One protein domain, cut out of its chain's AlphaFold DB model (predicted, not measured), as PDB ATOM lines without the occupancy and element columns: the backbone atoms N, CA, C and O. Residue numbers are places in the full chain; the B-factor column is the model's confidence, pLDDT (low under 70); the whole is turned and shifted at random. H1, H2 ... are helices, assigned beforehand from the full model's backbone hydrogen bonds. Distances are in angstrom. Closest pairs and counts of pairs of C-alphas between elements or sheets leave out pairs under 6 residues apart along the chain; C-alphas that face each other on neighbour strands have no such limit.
ATOM      1  N   TRP A 265      14.794  40.859 -36.432       98.38
ATOM      2  CA  TRP A 265      13.361  40.976 -36.209       98.38
ATOM      3  C   TRP A 265      13.041  41.100 -34.719       98.38
ATOM      4  O   TRP A 265      13.507  40.322 -33.885       98.38
ATOM      5  N   GLY A 266      12.239  42.108 -34.393       96.94
ATOM      6  CA  GLY A 266      11.619  42.306 -33.092       96.94
ATOM      7  C   GLY A 266      10.135  41.945 -33.112       96.94
ATOM      8  O   GLY A 266       9.633  41.305 -34.033       96.94
ATOM      9  N   ALA A 267       9.406  42.403 -32.093       96.56
ATOM     10  CA  ALA A 267       7.975  42.118 -31.949       96.56
ATOM     11  C   ALA A 267       7.103  42.712 -33.070       96.56
ATOM     12  O   ALA A 267       5.986  42.246 -33.281       96.56
ATOM     13  N   TYR A 268       7.601  43.746 -33.754       97.69
ATOM     14  CA  TYR A 268       6.822  44.556 -34.688       97.69
ATOM     15  C   TYR A 268       7.501  44.744 -36.048       97.69
ATOM     16  O   TYR A 268       7.095  45.621 -36.784       97.69
ATOM     17  N   GLY A 269       8.542  43.979 -36.385       98.12
ATOM     18  CA  GLY A 269       9.260  44.126 -37.660       98.12
ATOM     19  C   GLY A 269      10.777  44.078 -37.513       98.12
ATOM     20  O   GLY A 269      11.294  43.775 -36.436       98.12
ATOM     21  N   SER A 270      11.490  44.361 -38.601       98.00
ATOM     22  CA  SER A 270      12.957  44.306 -38.650       98.00
ATOM     23  C   SER A 270      13.574  45.586 -38.079       98.00
ATOM     24  O   SER A 270      13.305  46.686 -38.558       98.00
ATOM     25  N   VAL A 271      14.374  45.457 -37.017       97.38
ATOM     26  CA  VAL A 271      15.054  46.588 -36.372       97.38
ATOM     27  C   VAL A 271      16.359  46.876 -37.101       97.38
ATOM     28  O   VAL A 271      17.242  46.018 -37.136       97.38
ATOM     29  N   SER A 272      16.520  48.088 -37.626       95.69
ATOM     30  CA  SER A 272      17.703  48.482 -38.398       95.69
ATOM     31  C   SER A 272      18.907  48.728 -37.477       95.69
ATOM     32  O   SER A 272      18.883  49.672 -36.684       95.69
ATOM     33  N   PRO A 273      20.001  47.941 -37.542       95.94
ATOM     34  CA  PRO A 273      21.180  48.199 -36.711       95.94
ATOM     35  C   PRO A 273      21.833  49.556 -36.991       95.94
ATOM     36  O   PRO A 273      22.391  50.168 -36.087       95.94
ATOM     37  N   GLU A 274      21.757  50.022 -38.235       95.69
ATOM     38  CA  GLU A 274      22.215  51.326 -38.709       95.69
ATOM     39  C   GLU A 274      21.301  52.484 -38.288       95.69
ATOM     40  O   GLU A 274      21.704  53.632 -38.412       95.69
ATOM     41  N   LEU A 275      20.118  52.216 -37.733       94.81
ATOM     42  CA  LEU A 275      19.292  53.207 -37.044       94.81
ATOM     43  C   LEU A 275      18.707  52.568 -35.774       94.81
ATOM     44  O   LEU A 275      17.549  52.132 -35.763       94.81
ATOM     45  N   PRO A 276      19.518  52.468 -34.705       93.19
ATOM     46  CA  PRO A 276      19.190  51.667 -33.537       93.19
ATOM     47  C   PRO A 276      17.810  51.970 -32.955       93.19
ATOM     48  O   PRO A 276      17.382  53.124 -32.901       93.19
ATOM     49  N   GLU A 277      17.162  50.909 -32.471       93.06
ATOM     50  CA  GLU A 277      15.842  50.923 -31.828       93.06
ATOM     51  C   GLU A 277      14.675  51.332 -32.731       93.06
ATOM     52  O   GLU A 277      13.574  51.551 -32.221       93.06
ATOM     53  N   THR A 278      14.861  51.388 -34.050       95.69
ATOM     54  CA  THR A 278      13.792  51.728 -34.995       95.69
ATOM     55  C   THR A 278      13.498  50.603 -35.976       95.69
ATOM     56  O   THR A 278      14.376  49.816 -36.326       95.69
ATOM     57  N   VAL A 279      12.241  50.545 -36.404       97.62
ATOM     58  CA  VAL A 279      11.780  49.783 -37.561       97.62
ATOM     59  C   VAL A 279      11.475  50.798 -38.657       97.62
ATOM     60  O   VAL A 279      10.694  51.734 -38.444       97.62
ATOM     61  N   ALA A 280      12.120  50.624 -39.808       96.50
ATOM     62  CA  ALA A 280      12.007  51.509 -40.958       96.50
ATOM     63  C   ALA A 280      11.416  50.749 -42.162       96.50
ATOM     64  O   ALA A 280      12.161  50.098 -42.902       96.50
ATOM     65  N   PRO A 281      10.100  50.879 -42.419       97.56
ATOM     66  CA  PRO A 281       9.430  50.258 -43.563       97.56
ATOM     67  C   PRO A 281      10.004  50.614 -44.933       97.56
ATOM     68  O   PRO A 281       9.757  49.884 -45.893       97.56
ATOM     69  N   PHE A 282      10.784  51.692 -45.041       97.69
ATOM     70  CA  PHE A 282      11.603  51.953 -46.222       97.69
ATOM     71  C   PHE A 282      12.527  50.773 -46.541       97.69
ATOM     72  O   PHE A 282      12.470  50.203 -47.628       97.69
ATOM     73  N   ILE A 283      13.326  50.359 -45.561       97.75
ATOM     74  CA  ILE A 283      14.268  49.244 -45.669       97.75
ATOM     75  C   ILE A 283      13.508  47.913 -45.644       97.75
ATOM     76  O   ILE A 283      13.769  47.043 -46.478       97.75
ATOM     77  N   GLY A 284      12.473  47.794 -44.804       98.06
ATOM     78  CA  GLY A 284      11.573  46.636 -44.787       98.06
ATOM     79  C   GLY A 284      10.961  46.326 -46.162       98.06
ATOM     80  O   GLY A 284      10.921  45.165 -46.579       98.06
ATOM     81  N   SER A 285      10.572  47.355 -46.930       98.50
ATOM     82  CA  SER A 285      10.031  47.223 -48.296       98.50
ATOM     83  C   SER A 285      10.986  46.528 -49.271       98.50
ATOM     84  O   SER A 285      10.542  45.891 -50.228       98.50
ATOM     85  N   PHE A 286      12.296  46.622 -49.044       98.62
ATOM     86  CA  PHE A 286      13.298  45.895 -49.820       98.62
ATOM     87  C   PHE A 286      13.657  44.543 -49.192       98.62
ATOM     88  O   PHE A 286      13.984  43.604 -49.918       98.62
ATOM     89  N   GLU A 287      13.547  44.397 -47.869       98.75
ATOM     90  CA  GLU A 287      13.878  43.153 -47.159       98.75
ATOM     91  C   GLU A 287      12.937  42.016 -47.565       98.75
ATOM     92  O   GLU A 287      13.396  40.911 -47.867       98.75
ATOM     93  N   ILE A 288      11.635  42.297 -47.698       98.56
ATOM     94  CA  ILE A 288      10.662  41.306 -48.188       98.56
ATOM     95  C   ILE A 288      11.050  40.758 -49.571       98.56
ATOM     96  O   ILE A 288      10.893  39.569 -49.835       98.56
ATOM     97  N   GLN A 289      11.623  41.598 -50.437       98.50
ATOM     98  CA  GLN A 289      12.068  41.195 -51.772       98.50
ATOM     99  C   GLN A 289      13.325  40.338 -51.707       98.50
ATOM    100  O   GLN A 289      13.422  39.334 -52.407       98.50
ATOM    101  N   ALA A 290      14.278  40.711 -50.849       98.62
ATOM    102  CA  ALA A 290      15.485  39.927 -50.625       98.62
ATOM    103  C   ALA A 290      15.143  38.504 -50.152       98.62
ATOM    104  O   ALA A 290      15.768  37.541 -50.600       98.62
ATOM    105  N   HIS A 291      14.116  38.337 -49.314       98.81
ATOM    106  CA  HIS A 291      13.653  37.012 -48.910       98.81
ATOM    107  C   HIS A 291      13.114  36.186 -50.085       98.81
ATOM    108  O   HIS A 291      13.583  35.058 -50.252       98.81
ATOM    109  N   PHE A 292      12.240  36.744 -50.932       98.31
ATOM    110  CA  PHE A 292      11.777  36.064 -52.153       98.31
ATOM    111  C   PHE A 292      12.944  35.705 -53.086       98.31
ATOM    112  O   PHE A 292      13.125  34.546 -53.449       98.31
ATOM    113  N   LEU A 293      13.820  36.666 -53.395       97.81
ATOM    114  CA  LEU A 293      14.970  36.459 -54.287       97.81
ATOM    115  C   LEU A 293      15.998  35.458 -53.747       97.81
ATOM    116  O   LEU A 293      16.714  34.826 -54.520       97.81
ATOM    117  N   SER A 294      16.073  35.291 -52.426       98.06
ATOM    118  CA  SER A 294      16.910  34.271 -51.787       98.06
ATOM    119  C   SER A 294      16.278  32.871 -51.758       98.06
ATOM    120  O   SER A 294      16.885  31.960 -51.197       98.06
ATOM    121  N   GLY A 295      15.060  32.702 -52.288       96.25
ATOM    122  CA  GLY A 295      14.289  31.454 -52.228       96.25
ATOM    123  C   GLY A 295      13.708  31.141 -50.846       96.25
ATOM    124  O   GLY A 295      13.404  29.988 -50.553       96.25
ATOM    125  N   ASN A 296      13.587  32.141 -49.967       97.94
ATOM    126  CA  ASN A 296      13.088  31.986 -48.600       97.94
ATOM    127  C   ASN A 296      11.727  32.677 -48.420       97.94
ATOM    128  O   ASN A 296      11.543  33.499 -47.522       97.94
ATOM    129  N   ASP A 297      10.764  32.331 -49.268       97.25
ATOM    130  CA  ASP A 297       9.453  32.987 -49.383       97.25
ATOM    131  C   ASP A 297       8.671  33.053 -48.066       97.25
ATOM    132  O   ASP A 297       7.969  34.028 -47.799       97.25
ATOM    133  N   ALA A 298       8.806  32.032 -47.214       97.94
ATOM    134  CA  ALA A 298       8.154  32.004 -45.906       97.94
ATOM    135  C   ALA A 298       8.616  33.169 -45.013       97.94
ATOM    136  O   ALA A 298       7.799  33.765 -44.316       97.94
ATOM    137  N   ARG A 299       9.901  33.549 -45.094       98.38
ATOM    138  CA  ARG A 299      10.456  34.688 -44.346       98.38
ATOM    139  C   ARG A 299       9.883  36.013 -44.847       98.38
ATOM    140  O   ARG A 299       9.579  36.884 -44.040       98.38
ATOM    141  N   ALA A 300       9.672  36.146 -46.159       98.38
ATOM    142  CA  ALA A 300       9.033  37.332 -46.727       98.38
ATOM    143  C   ALA A 300       7.614  37.517 -46.164       98.38
ATOM    144  O   ALA A 300       7.255  38.607 -45.719       98.38
ATOM    145  N   MET A 301       6.827  36.435 -46.135       98.25
ATOM    146  CA  MET A 301       5.461  36.455 -45.605       98.25
ATOM    147  C   MET A 301       5.419  36.688 -44.091       98.25
ATOM    148  O   MET A 301       4.535  37.386 -43.602       98.25
ATOM    149  N   GLU A 302       6.372  36.142 -43.339       98.44
ATOM    150  CA  GLU A 302       6.481  36.380 -41.898       98.44
ATOM    151  C   GLU A 302       6.789  37.848 -41.583       98.44
ATOM    152  O   GLU A 302       6.084  38.455 -40.775       98.44
ATOM    153  N   LEU A 303       7.755  38.459 -42.280       98.69
ATOM    154  CA  LEU A 303       8.060  39.882 -42.116       98.69
ATOM    155  C   LEU A 303       6.873  40.771 -42.513       98.69
ATOM    156  O   LEU A 303       6.567  41.732 -41.807       98.69
ATOM    157  N   LEU A 304       6.150  40.421 -43.585       98.06
ATOM    158  CA  LEU A 304       4.906  41.096 -43.973       98.06
ATOM    159  C   LEU A 304       3.887  41.124 -42.825       98.06
ATOM    160  O   LEU A 304       3.320  42.178 -42.521       98.06
ATOM    161  N   HIS A 305       3.673  39.984 -42.163       97.94
ATOM    162  CA  HIS A 305       2.766  39.894 -41.020       97.94
ATOM    163  C   HIS A 305       3.265  40.680 -39.802       97.94
ATOM    164  O   HIS A 305       2.453  41.317 -39.131       97.94
ATOM    165  N   LEU A 306       4.567  40.655 -39.512       98.00
ATOM    166  CA  LEU A 306       5.144  41.366 -38.367       98.00
ATOM    167  C   LEU A 306       5.061  42.887 -38.535       98.00
ATOM    168  O   LEU A 306       4.574  43.575 -37.644       98.00
ATOM    169  N   GLU A 307       5.509  43.404 -39.678       98.38
ATOM    170  CA  GLU A 307       5.728  44.838 -39.890       98.38
ATOM    171  C   GLU A 307       4.491  45.549 -40.451       98.38
ATOM    172  O   GLU A 307       3.987  46.509 -39.859       98.38
ATOM    173  N   TRP A 308       3.925  45.060 -41.558       98.44
ATOM    174  CA  TRP A 308       2.709  45.657 -42.119       98.44
ATOM    175  C   TRP A 308       1.464  45.240 -41.354       98.44
ATOM    176  O   TRP A 308       0.563  46.062 -41.190       98.44
ATOM    177  N   GLY A 309       1.421  44.017 -40.815       97.62
ATOM    178  CA  GLY A 309       0.355  43.624 -39.894       97.62
ATOM    179  C   GLY A 309       0.316  44.527 -38.660       97.62
ATOM    180  O   GLY A 309      -0.758  45.002 -38.291       97.62
ATOM    181  N   TYR A 310       1.470  44.869 -38.077       97.81
ATOM    182  CA  TYR A 310       1.516  45.859 -37.001       97.81
ATOM    183  C   TYR A 310       0.965  47.219 -37.447       97.81
ATOM    184  O   TYR A 310       0.038  47.735 -36.818       97.81
ATOM    185  N   MET A 311       1.476  47.781 -38.550       97.44
ATOM    186  CA  MET A 311       1.038  49.093 -39.048       97.44
ATOM    187  C   MET A 311      -0.468  49.159 -39.335       97.44
ATOM    188  O   MET A 311      -1.089  50.187 -39.061       97.44
ATOM    189  N   LEU A 312      -1.060  48.087 -39.865       96.31
ATOM    190  CA  LEU A 312      -2.472  48.044 -40.252       96.31
ATOM    191  C   LEU A 312      -3.434  47.861 -39.073       96.31
ATOM    192  O   LEU A 312      -4.582  48.283 -39.184       96.31
ATOM    193  N   TYR A 313      -2.993  47.251 -37.969       96.44
ATOM    194  CA  TYR A 313      -3.893  46.852 -36.879       96.44
ATOM    195  C   TYR A 313      -3.578  47.477 -35.517       96.44
ATOM    196  O   TYR A 313      -4.376  47.350 -34.587       96.44
ATOM    197  N   THR A 314      -2.445  48.163 -35.361       96.00
ATOM    198  CA  THR A 314      -2.147  48.870 -34.113       96.00
ATOM    199  C   THR A 314      -3.103  50.053 -33.906       96.00
ATOM    200  O   THR A 314      -3.301  50.856 -34.820       96.00
ATOM    201  N   PRO A 315      -3.664  50.247 -32.695       96.12
ATOM    202  CA  PRO A 315      -4.497  51.412 -32.395       96.12
ATOM    203  C   PRO A 315      -3.697  52.724 -32.354       96.12
ATOM    204  O   PRO A 315      -4.291  53.793 -32.240       96.12
ATOM    205  N   LEU A 316      -2.361  52.653 -32.421       94.69
ATOM    206  CA  LEU A 316      -1.497  53.827 -32.516       94.69
ATOM    207  C   LEU A 316      -1.486  54.426 -33.930       94.69
ATOM    208  O   LEU A 316      -1.243  55.619 -34.070       94.69
ATOM    209  N   SER A 317      -1.752  53.640 -34.978       93.12
ATOM    210  CA  SER A 317      -1.765  54.127 -36.359       93.12
ATOM    211  C   SER A 317      -3.163  54.603 -36.768       93.12
ATOM    212  O   SER A 317      -4.162  54.376 -36.087       93.12
ATOM    213  N   VAL A 318      -3.244  55.257 -37.931       92.94
ATOM    214  CA  VAL A 318      -4.532  55.654 -38.531       92.94
ATOM    215  C   VAL A 318      -5.243  54.501 -39.251       92.94
ATOM    216  O   VAL A 318      -6.331  54.717 -39.782       92.94
ATOM    217  N   GLN A 319      -4.632  53.309 -39.321       93.19
ATOM    218  CA  GLN A 319      -5.183  52.064 -39.894       93.19
ATOM    219  C   GLN A 319      -5.748  52.180 -41.328       93.19
ATOM    220  O   GLN A 319      -6.517  51.337 -41.780       93.19
ATOM    221  N   SER A 320      -5.381  53.237 -42.056       92.06
ATOM    222  CA  SER A 320      -5.865  53.540 -43.414       92.06
ATOM    223  C   SER A 320      -4.744  53.914 -44.386       92.06
ATOM    224  O   SER A 320      -4.951  53.916 -45.597       92.06
ATOM    225  N   THR A 321      -3.549  54.191 -43.865       94.50
ATOM    226  CA  THR A 321      -2.320  54.503 -44.602       94.50
ATOM    227  C   THR A 321      -1.118  53.924 -43.847       94.50
ATOM    228  O   THR A 321      -1.271  53.404 -42.740       94.50
ATOM    229  N   LEU A 322       0.074  53.979 -44.447       96.62
ATOM    230  CA  LEU A 322       1.278  53.342 -43.907       96.62
ATOM    231  C   LEU A 322       2.191  54.350 -43.201       96.62
ATOM    232  O   LEU A 322       2.399  55.462 -43.693       96.62
ATOM    233  N   LEU A 323       2.731  53.937 -42.051       97.31
ATOM    234  CA  LEU A 323       3.631  54.743 -41.229       97.31
ATOM    235  C   LEU A 323       4.989  54.890 -41.907       97.31
ATOM    236  O   LEU A 323       5.476  53.951 -42.524       97.31
ATOM    237  N   GLU A 324       5.629  56.031 -41.718       96.88
ATOM    238  CA  GLU A 324       7.018  56.268 -42.105       96.88
ATOM    239  C   GLU A 324       7.998  55.344 -41.381       96.88
ATOM    240  O   GLU A 324       8.935  54.825 -41.973       96.88
ATOM    241  N   GLY A 325       7.772  55.131 -40.094       96.50
ATOM    242  CA  GLY A 325       8.614  54.322 -39.235       96.50
ATOM    243  C   GLY A 325       8.093  54.377 -37.812       96.50
ATOM    244  O   GLY A 325       7.164  55.123 -37.494       96.50
ATOM    245  N   TYR A 326       8.667  53.555 -36.949       97.25
ATOM    246  CA  TYR A 326       8.324  53.495 -35.531       97.25
ATOM    247  C   TYR A 326       9.499  52.908 -34.756       97.25
ATOM    248  O   TYR A 326      10.515  52.502 -35.316       97.25
ATOM    249  N   THR A 327       9.405  52.923 -33.437       97.06
ATOM    250  CA  THR A 327      10.432  52.317 -32.581       97.06
ATOM    251  C   THR A 327      10.227  50.806 -32.464       97.06
ATOM    252  O   THR A 327       9.128  50.295 -32.654       97.06
ATOM    253  N   SER A 328      11.268  50.078 -32.072       96.25
ATOM    254  CA  SER A 328      11.259  48.625 -31.846       96.25
ATOM    255  C   SER A 328      10.226  48.154 -30.810       96.25
ATOM    256  O   SER A 328       9.836  46.989 -30.818       96.25
ATOM    257  N   ASN A 329       9.740  49.056 -29.947       96.06
ATOM    258  CA  ASN A 329       8.648  48.797 -29.004       96.06
ATOM    259  C   ASN A 329       7.248  49.157 -29.553       96.06
ATOM    260  O   ASN A 329       6.269  49.100 -28.811       96.06
ATOM    261  N   GLY A 330       7.153  49.548 -30.824       96.38
ATOM    262  CA  GLY A 330       5.918  49.898 -31.523       96.38
ATOM    263  C   GLY A 330       5.503  51.368 -31.395       96.38
ATOM    264  O   GLY A 330       4.624  51.822 -32.127       96.38
ATOM    265  N   SER A 331       6.111  52.155 -30.508       96.62
ATOM    266  CA  SER A 331       5.711  53.552 -30.325       96.62
ATOM    267  C   SER A 331       6.078  54.433 -31.528       96.62
ATOM    268  O   SER A 331       7.088  54.197 -32.197       96.62
ATOM    269  N   LEU A 332       5.289  55.488 -31.763       95.81
ATOM    270  CA  LEU A 332       5.436  56.440 -32.880       95.81
ATOM    271  C   LEU A 332       6.608  57.424 -32.716       95.81
ATOM    272  O   LEU A 332       6.621  58.491 -33.309       95.81
ATOM    273  N   TYR A 333       7.601  57.089 -31.899       95.25
ATOM    274  CA  TYR A 333       8.770  57.925 -31.637       95.25
ATOM    275  C   TYR A 333       9.902  57.645 -32.644       95.25
ATOM    276  O   TYR A 333      11.076  57.577 -32.272       95.25
ATOM    277  N   TYR A 334       9.570  57.462 -33.928       94.56
ATOM    278  CA  TYR A 334      10.568  57.222 -34.978       94.56
ATOM    279  C   TYR A 334      11.617  58.339 -34.979       94.56
ATOM    280  O   TYR A 334      11.255  59.512 -34.901       94.56
ATOM    281  N   ARG A 335      12.908  57.977 -34.988       92.19
ATOM    282  CA  ARG A 335      14.049  58.918 -34.962       92.19
ATOM    283  C   ARG A 335      13.988  59.993 -33.868       92.19
ATOM    284  O   ARG A 335      14.567  61.066 -33.995       92.19
ATOM    285  N   SER A 336      13.309  59.737 -32.751       89.81
ATOM    286  CA  SER A 336      13.054  60.780 -31.745       89.81
ATOM    287  C   SER A 336      14.303  61.426 -31.149       89.81
ATOM    288  O   SER A 336      14.288  62.632 -30.898       89.81
ATOM    289  N   TYR A 337      15.384  60.660 -30.974       85.31
ATOM    290  CA  TYR A 337      16.670  61.174 -30.497       85.31
ATOM    291  C   TYR A 337      17.493  61.889 -31.582       85.31
ATOM    292  O   TYR A 337      18.492  62.523 -31.250       85.31
ATOM    293  N   ASP A 338      17.081  61.799 -32.849       81.50
ATOM    294  CA  ASP A 338      17.808  62.304 -34.012       81.50
ATOM    295  C   ASP A 338      16.865  62.989 -35.022       81.50
ATOM    296  O   ASP A 338      16.278  62.377 -35.913       81.50
ATOM    297  N   GLY A 339      16.694  64.301 -34.860       79.12
ATOM    298  CA  GLY A 339      15.936  65.155 -35.780       79.12
ATOM    299  C   GLY A 339      14.437  65.287 -35.490       79.12
ATOM    300  O   GLY A 339      13.839  66.270 -35.924       79.12
ATOM    301  N   TYR A 340      13.821  64.356 -34.743       87.31
ATOM    302  CA  TYR A 340      12.358  64.338 -34.526       87.31
ATOM    303  C   TYR A 340      11.955  64.869 -33.139       87.31
ATOM    304  O   TYR A 340      10.777  64.896 -32.797       87.31
ATOM    305  N   ASN A 341      12.931  65.340 -32.350       88.50
ATOM    306  CA  ASN A 341      12.745  66.079 -31.093       88.50
ATOM    307  C   ASN A 341      11.800  65.410 -30.080       88.50
ATOM    308  O   ASN A 341      11.109  66.104 -29.336       88.50
ATOM    309  N   TYR A 342      11.772  64.074 -30.047       90.06
ATOM    310  CA  TYR A 342      10.845  63.300 -29.214       90.06
ATOM    311  C   TYR A 342       9.365  63.693 -29.391       90.06
ATOM    312  O   TYR A 342       8.581  63.588 -28.450       90.06
ATOM    313  N   ASP A 343       8.973  64.139 -30.589       89.19
ATOM    314  CA  ASP A 343       7.589  64.466 -30.934       89.19
ATOM    315  C   ASP A 343       6.954  63.324 -31.750       89.19
ATOM    316  O   ASP A 343       7.209  63.205 -32.953       89.19
ATOM    317  N   PRO A 344       6.077  62.499 -31.145       89.56
ATOM    318  CA  PRO A 344       5.442  61.389 -31.851       89.56
ATOM    319  C   PRO A 344       4.435  61.861 -32.912       89.56
ATOM    320  O   PRO A 344       4.022  61.076 -33.759       89.56
ATOM    321  N   SER A 345       4.019  63.134 -32.891       87.38
ATOM    322  CA  SER A 345       3.130  63.711 -33.909       87.38
ATOM    323  C   SER A 345       3.864  64.126 -35.188       87.38
ATOM    324  O   SER A 345       3.218  64.464 -36.192       87.38
ATOM    325  N   TYR A 346       5.204  64.115 -35.147       88.38
ATOM    326  CA  TYR A 346       6.054  64.422 -36.288       88.38
ATOM    327  C   TYR A 346       6.171  63.236 -37.253       88.38
ATOM    328  O   TYR A 346       6.233  63.451 -38.462       88.38
ATOM    329  N   THR A 347       6.148  61.996 -36.760       92.88
ATOM    330  CA  THR A 347       6.179  60.790 -37.602       92.88
ATOM    331  C   THR A 347       5.028  60.795 -38.605       92.88
ATOM    332  O   THR A 347       3.869  61.025 -38.252       92.88
ATOM    333  N   SER A 348       5.336  60.566 -39.882       94.56
ATOM    334  CA  SER A 348       4.304  60.542 -40.917       94.56
ATOM    335  C   SER A 348       3.493  59.247 -40.831       94.56
ATOM    336  O   SER A 348       4.030  58.151 -40.706       94.56
ATOM    337  N   HIS A 349       2.168  59.379 -40.905       95.56
ATOM    338  CA  HIS A 349       1.237  58.246 -40.941       95.56
ATOM    339  C   HIS A 349       0.832  57.850 -42.362       95.56
ATOM    340  O   HIS A 349       0.054  56.917 -42.534       95.56
ATOM    341  N   SER A 350       1.307  58.579 -43.371       95.62
ATOM    342  CA  SER A 350       0.996  58.349 -44.778       95.62
ATOM    343  C   SER A 350       2.264  58.568 -45.581       95.62
ATOM    344  O   SER A 350       2.457  59.656 -46.125       95.62
ATOM    345  N   HIS A 351       3.119  57.547 -45.617       97.00
ATOM    346  CA  HIS A 351       4.439  57.627 -46.232       97.00
ATOM    347  C   HIS A 351       4.597  56.639 -47.390       97.00
ATOM    348  O   HIS A 351       4.396  55.433 -47.235       97.00
ATOM    349  N   GLY A 352       4.958  57.150 -48.570       95.12
ATOM    350  CA  GLY A 352       5.028  56.354 -49.801       95.12
ATOM    351  C   GLY A 352       6.104  55.266 -49.763       95.12
ATOM    352  O   GLY A 352       5.939  54.205 -50.366       95.12
ATOM    353  N   TRP A 353       7.176  55.489 -49.002       96.50
ATOM    354  CA  TRP A 353       8.298  54.560 -48.878       96.50
ATOM    355  C   TRP A 353       7.965  53.247 -48.143       96.50
ATOM    356  O   TRP A 353       8.767  52.323 -48.138       96.50
ATOM    357  N   SER A 354       6.762  53.133 -47.572       97.94
ATOM    358  CA  SER A 354       6.301  51.955 -46.827       97.94
ATOM    359  C   SER A 354       5.441  51.041 -47.693       97.94
ATOM    360  O   SER A 354       4.933  50.029 -47.224       97.94
ATOM    361  N   THR A 355       5.227  51.398 -48.960       97.75
ATOM    362  CA  THR A 355       4.285  50.722 -49.864       97.75
ATOM    363  C   THR A 355       4.863  49.495 -50.576       97.75
ATOM    364  O   THR A 355       4.203  48.953 -51.461       97.75
ATOM    365  N   GLY A 356       6.042  49.015 -50.156       97.88
ATOM    366  CA  GLY A 356       6.735  47.837 -50.688       97.88
ATOM    367  C   GLY A 356       5.865  46.623 -51.030       97.88
ATOM    368  O   GLY A 356       6.013  46.082 -52.128       97.88
ATOM    369  N   PRO A 357       4.923  46.200 -50.160       98.25
ATOM    370  CA  PRO A 357       4.115  45.010 -50.407       98.25
ATOM    371  C   PRO A 357       3.306  45.090 -51.696       98.25
ATOM    372  O   PRO A 357       3.124  44.073 -52.357       98.25
ATOM    373  N   THR A 358       2.862  46.289 -52.087       97.75
ATOM    374  CA  THR A 358       2.022  46.491 -53.272       97.75
ATOM    375  C   THR A 358       2.682  45.930 -54.527       97.75
ATOM    376  O   THR A 358       2.073  45.135 -55.237       97.75
ATOM    377  N   TYR A 359       3.940  46.293 -54.791       97.88
ATOM    378  CA  TYR A 359       4.658  45.750 -55.944       97.88
ATOM    379  C   TYR A 359       5.337  44.420 -55.643       97.88
ATOM    380  O   TYR A 359       5.521  43.633 -56.567       97.88
ATOM    381  N   ALA A 360       5.658  44.110 -54.383       98.25
ATOM    382  CA  ALA A 360       6.209  42.802 -54.047       98.25
ATOM    383  C   ALA A 360       5.210  41.665 -54.338       98.25
ATOM    384  O   ALA A 360       5.598  40.614 -54.848       98.25
ATOM    385  N   PHE A 361       3.913  41.883 -54.095       98.44
ATOM    386  CA  PHE A 361       2.876  40.919 -54.465       98.44
ATOM    387  C   PHE A 361       2.774  40.724 -55.977       98.44
ATOM    388  O   PHE A 361       2.654  39.592 -56.433       98.44
ATOM    389  N   THR A 362       2.884  41.789 -56.767       98.44
ATOM    390  CA  THR A 362       2.859  41.692 -58.233       98.44
ATOM    391  C   THR A 362       4.121  41.029 -58.790       98.44
ATOM    392  O   THR A 362       4.036  40.140 -59.635       98.44
ATOM    393  N   PHE A 363       5.301  41.429 -58.320       98.44
ATOM    394  CA  PHE A 363       6.570  40.992 -58.904       98.44
ATOM    395  C   PHE A 363       7.002  39.607 -58.430       98.44
ATOM    396  O   PHE A 363       7.556  38.859 -59.230       98.44
ATOM    397  N   TYR A 364       6.717  39.240 -57.176       98.19
ATOM    398  CA  TYR A 364       7.189  37.981 -56.589       98.19
ATOM    399  C   TYR A 364       6.055  36.981 -56.363       98.19
ATOM    400  O   TYR A 364       6.118  35.881 -56.897       98.19
ATOM    401  N   VAL A 365       4.979  37.340 -55.650       98.25
ATOM    402  CA  VAL A 365       3.889  36.374 -55.376       98.25
ATOM    403  C   VAL A 365       3.157  35.980 -56.661       98.25
ATOM    404  O   VAL A 365       3.042  34.802 -57.000       98.25
TER     405      VAL A 365
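AT A GLANCE: This is residues 265 to 365 of the 460 residues of an uncharacterized protein of Fibroporia radiculosa (UniProt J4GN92). A domain of little regular structure: long H2, H1 and H3 form an up-and-down bundle toward one end, each running against the one before, and long loops fill the other end. The printed part has 101 residues, 40 of them in H1, H2 and H3, in that order; it is all helix, with no named strand. It is compact, with a radius of gyration of the C-alphas of 13.0 A and spans of 40 by 28 by 20 A.

IN THESE COORDINATES: H2, residues 297 to 313, is 23.0 A long, from (9.453, 32.987, -49.383), with a kink of 26 degrees near residue 307. H1, residues 281 to 293, is 18.3 A. H3, residues 356 to 365, is 12.7 A, ending at (3.889, 36.374, -55.376).

HOW THE PARTS SIT: H2 and H1 form a hairpin and touch, C-alphas of Ala 300 and Ile 288 closest at 4.5 A, at a shallow tilt of 23 degrees. H1 touches H3, C-alphas of Ser 285 and Gly 356 closest at 4.1 A. H2 and H3 are close but not clearly touching. Every O i to N i+4 pair is within hydrogen-bond range in H2, 7 of 9 in H1 and 5 of 6 in H3.

THE WHOLE: The C-alphas farthest apart, of Gly 295 and Asn 341, are 40.6 A apart. The printed part has no cut; the link H2 to H3 is long, 42 residues. No printed residue is under pLDDT 70.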